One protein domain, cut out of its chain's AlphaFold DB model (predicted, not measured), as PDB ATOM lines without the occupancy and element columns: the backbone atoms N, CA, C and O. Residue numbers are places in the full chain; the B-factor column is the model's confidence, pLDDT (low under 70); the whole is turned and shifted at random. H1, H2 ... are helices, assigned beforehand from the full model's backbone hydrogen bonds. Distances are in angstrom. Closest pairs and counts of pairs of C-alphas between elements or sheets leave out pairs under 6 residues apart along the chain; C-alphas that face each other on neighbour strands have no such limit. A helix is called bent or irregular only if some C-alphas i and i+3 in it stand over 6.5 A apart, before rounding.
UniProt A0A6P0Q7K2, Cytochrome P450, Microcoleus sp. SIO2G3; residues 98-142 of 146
ATOM      1  N   ARG A  98     273.007 204.574 192.794       91.50
ATOM      2  CA  ARG A  98     272.639 205.994 192.735       91.50
ATOM      3  C   ARG A  98     271.128 206.220 192.835       91.50
ATOM      4  O   ARG A  98     270.690 207.108 193.551       91.50
ATOM      5  N   ARG A  99     270.317 205.435 192.117       88.19
ATOM      6  CA  ARG A  99     268.851 205.560 192.181       88.19
ATOM      7  C   ARG A  99     268.309 205.207 193.562       88.19
ATOM      8  O   ARG A  99     267.354 205.831 194.002       88.19
ATOM      9  N   VAL A 100     268.910 204.223 194.229       89.31
ATOM     10  CA  VAL A 100     268.558 203.862 195.609       89.31
ATOM     11  C   VAL A 100     268.955 204.980 196.579       89.31
ATOM     12  O   VAL A 100     268.153 205.351 197.428       89.31
ATOM     13  N   GLU A 101     270.134 205.581 196.420       91.81
ATOM     14  CA  GLU A 101     270.572 206.737 197.219       91.81
ATOM     15  C   GLU A 101     269.659 207.958 197.021       91.81
ATOM     16  O   GLU A 101     269.290 208.618 197.991       91.81
ATOM     17  N   GLU A 102     269.214 208.217 195.788       91.12
ATOM     18  CA  GLU A 102     268.249 209.279 195.462       91.12
ATOM     19  C   GLU A 102     266.889 209.086 196.169       91.12
ATOM     20  O   GLU A 102     266.154 210.058 196.352       91.12
ATOM     21  N   LEU A 103     266.546 207.865 196.610       91.56
ATOM     22  CA  LEU A 103     265.337 207.608 197.404       91.56
ATOM     23  C   LEU A 103     265.495 207.985 198.881       91.56
ATOM     24  O   LEU A 103     264.475 208.190 199.540       91.56
ATOM     25  N   ALA A 104     266.718 208.100 199.411       92.94
ATOM     26  CA  ALA A 104     266.945 208.309 200.842       92.94
ATOM     27  C   ALA A 104     266.192 209.533 201.407       92.94
ATOM     28  O   ALA A 104     265.477 209.356 202.394       92.94
ATOM     29  N   PRO A 105     266.209 210.728 200.773       95.12
ATOM     30  CA  PRO A 105     265.442 211.873 201.270       95.12
ATOM     31  C   PRO A 105     263.931 211.614 201.313       95.12
ATOM     32  O   PRO A 105     263.256 212.023 202.258       95.12
ATOM     33  N   ARG A 106     263.386 210.899 200.316       93.69
ATOM     34  CA  ARG A 106     261.956 210.561 200.284       93.69
ATOM     35  C   ARG A 106     261.606 209.527 201.346       93.69
ATOM     36  O   ARG A 106     260.556 209.655 201.962       93.69
ATOM     37  N   ILE A 107     262.466 208.537 201.575       95.75
ATOM     38  CA  ILE A 107     262.293 207.559 202.654       95.75
ATOM     39  C   ILE A 107     262.274 208.287 203.999       95.75
ATOM     40  O   ILE A 107     261.328 208.098 204.754       95.75
ATOM     41  N   THR A 108     263.231 209.184 204.259       97.00
ATOM     42  CA  THR A 108     263.255 210.001 205.483       97.00
ATOM     43  C   THR A 108     261.974 210.815 205.649       97.00
ATOM     44  O   THR A 108     261.390 210.827 206.729       97.00
ATOM     45  N   GLN A 109     261.499 211.459 204.581       96.56
ATOM     46  CA  GLN A 109     260.244 212.205 204.619       96.56
ATOM     47  C   GLN A 109     259.049 211.299 204.948       96.56
ATOM     48  O   GLN A 109     258.259 211.632 205.821       96.56
ATOM     49  N   LEU A 110     258.931 210.144 204.288       96.25
ATOM     50  CA  LEU A 110     257.863 209.173 204.539       96.25
ATOM     51  C   LEU A 110     257.899 208.630 205.968       96.25
ATOM     52  O   LEU A 110     256.853 208.443 206.578       96.25
ATOM     53  N   THR A 111     259.094 208.389 206.506       97.44
ATOM     54  CA  THR A 111     259.275 207.993 207.902       97.44
ATOM     55  C   THR A 111     258.730 209.062 208.845       97.44
ATOM     56  O   THR A 111     257.944 208.718 209.723       97.44
ATOM     57  N   HIS A 112     259.065 210.342 208.643       97.38
ATOM     58  CA  HIS A 112     258.487 211.431 209.439       97.38
ATOM     59  C   HIS A 112     256.964 211.509 209.275       97.38
ATOM     60  O   HIS A 112     256.259 211.485 210.270       97.38
ATOM     61  N   GLU A 113     256.444 211.474 208.043       96.06
ATOM     62  CA  GLU A 113     254.997 211.503 207.774       96.06
ATOM     63  C   GLU A 113     254.232 210.360 208.472       96.06
ATOM     64  O   GLU A 113     253.064 210.524 208.826       96.06
ATOM     65  N   LEU A 114     254.847 209.184 208.633       96.25
ATOM     66  CA  LEU A 114     254.251 208.051 209.348       96.25
ATOM     67  C   LEU A 114     254.314 208.237 210.868       96.25
ATOM     68  O   LEU A 114     253.317 207.999 211.545       96.25
ATOM     69  N   ILE A 115     255.444 208.714 211.393       95.94
ATOM     70  CA  ILE A 115     255.618 208.997 212.826       95.94
ATOM     71  C   ILE A 115     254.702 210.146 213.275       95.94
ATOM     72  O   ILE A 115     254.063 210.058 214.322       95.94
ATOM     73  N   ASP A 116     254.564 211.190 212.462       95.88
ATOM     74  CA  ASP A 116     253.742 212.362 212.770       95.88
ATOM     75  C   ASP A 116     252.251 212.009 212.920       95.88
ATOM     76  O   ASP A 116     251.535 212.663 213.675       95.88
ATOM     77  N   LYS A 117     251.767 210.941 212.268       93.69
ATOM     78  CA  LYS A 117     250.368 210.475 212.396       93.69
ATOM     79  C   LYS A 117     250.038 209.905 213.770       93.69
ATOM     80  O   LYS A 117     248.875 209.915 214.175       93.69
ATOM     81  N   VAL A 118     251.045 209.387 214.464       94.00
ATOM     82  CA  VAL A 118     250.908 208.824 215.812       94.00
ATOM     83  C   VAL A 118     251.460 209.759 216.884       94.00
ATOM     84  O   VAL A 118     251.387 209.462 218.075       94.00
ATOM     85  N   HIS A 119     251.967 210.927 216.484       89.88
ATOM     86  CA  HIS A 119     252.474 211.929 217.404       89.88
ATOM     87  C   HIS A 119     251.362 212.434 218.338       89.88
ATOM     88  O   HIS A 119     250.292 212.857 217.900       89.88
ATOM     89  N   GLY A 120     251.625 212.407 219.646       88.50
ATOM     90  CA  GLY A 120     250.658 212.779 220.684       88.50
ATOM     91  C   GLY A 120     249.760 211.633 221.163       88.50
ATOM     92  O   GLY A 120     248.997 211.827 222.106       88.50
ATOM     93  N   GLN A 121     249.869 210.441 220.570       92.62
ATOM     94  CA  GLN A 121     249.285 209.231 221.143       92.62
ATOM     95  C   GLN A 121     250.172 208.708 222.281       92.62
ATOM     96  O   GLN A 121     251.393 208.850 222.257       92.62
ATOM     97  N   GLU A 122     249.564 208.076 223.285       92.44
ATOM     98  CA  GLU A 122     250.300 207.462 224.401       92.44
ATOM     99  C   GLU A 122     251.098 206.221 223.952       92.44
ATOM    100  O   GLU A 122     252.060 205.816 224.605       92.44
ATOM    101  N   ARG A 123     250.691 205.592 222.841       92.75
ATOM    102  CA  ARG A 123     251.263 204.346 222.321       92.75
ATOM    103  C   ARG A 123     251.337 204.370 220.798       92.75
ATOM    104  O   ARG A 123     250.498 204.980 220.150       92.75
ATOM    105  N   MET A 124     252.315 203.645 220.265       94.25
ATOM    106  CA  MET A 124     252.520 203.394 218.838       94.25
ATOM    107  C   MET A 124     252.698 201.888 218.636       94.25
ATOM    108  O   MET A 124     253.468 201.259 219.369       94.25
ATOM    109  N   ASP A 125     252.033 201.314 217.634       95.69
ATOM    110  CA  ASP A 125     252.346 199.979 217.129       95.69
ATOM    111  C   ASP A 125     253.371 200.123 216.003       95.69
ATOM    112  O   ASP A 125     253.049 200.442 214.862       95.69
ATOM    113  N   PHE A 126     254.639 199.867 216.316       96.06
ATOM    114  CA  PHE A 126     255.728 200.033 215.355       96.06
ATOM    115  C   PHE A 126     255.532 199.235 214.054       96.06
ATOM    116  O   PHE A 126     255.941 199.694 212.983       96.06
ATOM    117  N   MET A 127     254.911 198.054 214.128       96.81
ATOM    118  CA  MET A 127     254.689 197.217 212.953       96.81
ATOM    119  C   MET A 127     253.626 197.834 212.052       96.81
ATOM    120  O   MET A 127     253.889 198.052 210.867       96.81
ATOM    121  N   HIS A 128     252.456 198.144 212.610       95.88
ATOM    122  CA  HIS A 128     251.326 198.678 211.849       95.88
ATOM    123  C   HIS A 128     251.545 200.125 211.402       95.88
ATOM    124  O   HIS A 128     251.218 200.468 210.264       95.88
ATOM    125  N   ASP A 129     252.140 200.953 212.258       96.12
ATOM    126  CA  ASP A 129     252.239 202.393 212.035       96.12
ATOM    127  C   ASP A 129     253.464 202.781 211.194       96.12
ATOM    128  O   ASP A 129     253.448 203.823 210.535       96.12
ATOM    129  N   LEU A 130     254.520 201.951 211.162       96.19
ATOM    130  CA  LEU A 130     255.758 202.271 210.441       96.19
ATOM    131  C   LEU A 130     256.314 201.126 209.586       96.19
ATOM    132  O   LEU A 130     256.473 201.296 208.375       96.19
ATOM    133  N   ALA A 131     256.650 199.983 210.188       97.06
ATOM    134  CA  ALA A 131     257.479 198.966 209.535       97.06
ATOM    135  C   ALA A 131     256.790 198.286 208.341       97.06
ATOM    136  O   ALA A 131     257.448 197.978 207.350       97.06
ATOM    137  N   ILE A 132     255.474 198.076 208.418       95.94
ATOM    138  CA  ILE A 132     254.662 197.538 207.321       95.94
ATOM    139  C   ILE A 132     254.400 198.595 206.232       95.94
ATOM    140  O   ILE A 132     254.682 198.318 205.062       95.94
ATOM    141  N   PRO A 133     253.871 199.799 206.539       95.62
ATOM    142  CA  PRO A 133     253.515 200.759 205.496       95.62
ATOM    143  C   PRO A 133     254.726 201.337 204.753       95.62
ATOM    144  O   PRO A 133     254.629 201.564 203.545       95.62
ATOM    145  N   LEU A 134     255.862 201.566 205.423       96.25
ATOM    146  CA  LEU A 134     257.001 202.261 204.815       96.25
ATOM    147  C   LEU A 134     257.539 201.542 203.556       96.25
ATOM    148  O   LEU A 134     257.566 202.184 202.502       96.25
ATOM    149  N   PRO A 135     257.894 200.237 203.569       94.31
ATOM    150  CA  PRO A 135     258.361 199.542 202.365       94.31
ATOM    151  C   PRO A 135     257.319 199.495 201.240       94.31
ATOM    152  O   PRO A 135     257.675 199.658 200.073       94.31
ATOM    153  N   ILE A 136     256.032 199.327 201.574       93.50
ATOM    154  CA  ILE A 136     254.933 199.283 200.592       93.50
ATOM    155  C   ILE A 136     254.843 200.614 199.837       93.50
ATOM    156  O   ILE A 136     254.766 200.646 198.607       93.50
ATOM    157  N   ILE A 137     254.883 201.723 200.577       92.75
ATOM    158  CA  ILE A 137     254.858 203.073 200.016       92.75
ATOM    159  C   ILE A 137     256.114 203.308 199.168       92.75
ATOM    160  O   ILE A 137     256.008 203.775 198.035       92.75
ATOM    161  N   VAL A 138     257.297 202.947 199.672       91.56
ATOM    162  CA  VAL A 138     258.561 203.127 198.943       91.56
ATOM    163  C   VAL A 138     258.538 202.397 197.602       91.56
ATOM    164  O   VAL A 138     258.858 203.014 196.589       91.56
ATOM    165  N   ILE A 139     258.095 201.137 197.559       86.38
ATOM    166  CA  ILE A 139     257.984 200.380 196.303       86.38
ATOM    167  C   ILE A 139     256.986 201.056 195.354       86.38
ATOM    168  O   ILE A 139     257.334 201.310 194.203       86.38
ATOM    169  N   LYS A 140     255.792 201.423 195.845       81.06
ATOM    170  CA  LYS A 140     254.729 202.060 195.046       81.06
ATOM    171  C   LYS A 140     255.167 203.368 194.378       81.06
ATOM    172  O   LYS A 140     254.774 203.635 193.248       81.06
ATOM    173  N   TYR A 141     255.917 204.211 195.086       69.00
ATOM    174  CA  TYR A 141     256.340 205.524 194.579       69.00
ATOM    175  C   TYR A 141     257.739 205.515 193.965       69.00
ATOM    176  O   TYR A 141     258.150 206.506 193.353       69.00
ATOM    177  N   SER A 142     258.472 204.407 194.088       65.75
ATOM    178  CA  SER A 142     259.697 204.227 193.332       65.75
ATOM    179  C   SER A 142     259.331 204.145 191.851       65.75
ATOM    180  O   SER A 142     258.732 203.182 191.383       65.75
TER     181      SER A 142
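AT A GLANCE: This is residues 98 to 142 of the 146 residues of the protein "Cytochrome P450" of Microcoleus sp. SIO2G3 (UniProt A0A6P0Q7K2). This is a long helical hairpin: one long, kinked helix, H1, runs out, a loop of residues 117 to 125 turns the backbone round, and two short helices, H2 and then H3, fold back along the later part of H1. The printed part has 45 residues with three named helices, in the order H1, H2, H3, and no named strand; its class is all helix. It is only just loose, close to compact, with a radius of gyration of the C-alphas of 11.5 A. The C-alphas span 39 by 16 by 12 A, a rod.

HOW THE PARTS SIT: Begin with H1, residues 98 to 116, which has a kink of 33 degrees near residue 106. Look next at H2, residues 126 to 131: H1 touches it with residues 111 to 115 alone, and the closest C-alphas, those of Leu 114 and Leu 130, are 6.1 A apart. The two form a helical hairpin, at a shallow tilt of 23 degrees, opposite ways. Go on to H3, residues 133 to 141, which H1 touches with residues 107 to 114 alone. Their closest C-alphas, those of Ile 107 and Val 138, are 6.9 A apart. They stand at a steep tilt of 45 degrees, opposite ways. H2 and H3 meet only through their link. In H2 and H3 every O i to N i+4 pair is within hydrogen-bond range; in H1, 12 of 15 are.

IN THESE COORDINATES: Find C-alpha 98 at (272.639, 205.994, 192.735); from there H1 runs 28.3 A to C-alpha 116. H1 is irregular, but only just: C-alphas 102 and 105 are 7.0 A apart. H2 starts at C-alpha 126, at (255.728, 200.033, 215.355), and is irregular, but only just: C-alphas 128 and 131 are 6.6 A apart. H3 runs 12.2 A from C-alpha 133 to C-alpha 141 at (256.340, 205.524, 194.579).

THE WHOLE: Look for the two C-alphas farthest apart at Arg 98 and Glu 122, 38.8 A. The link from H1 to H2 is short, with 9 residues, and that from H2 to H3 is tight, with 1 residue. The printed part has no cut. Its mean pLDDT is 92.5, and residues 141 to 142 are under 70.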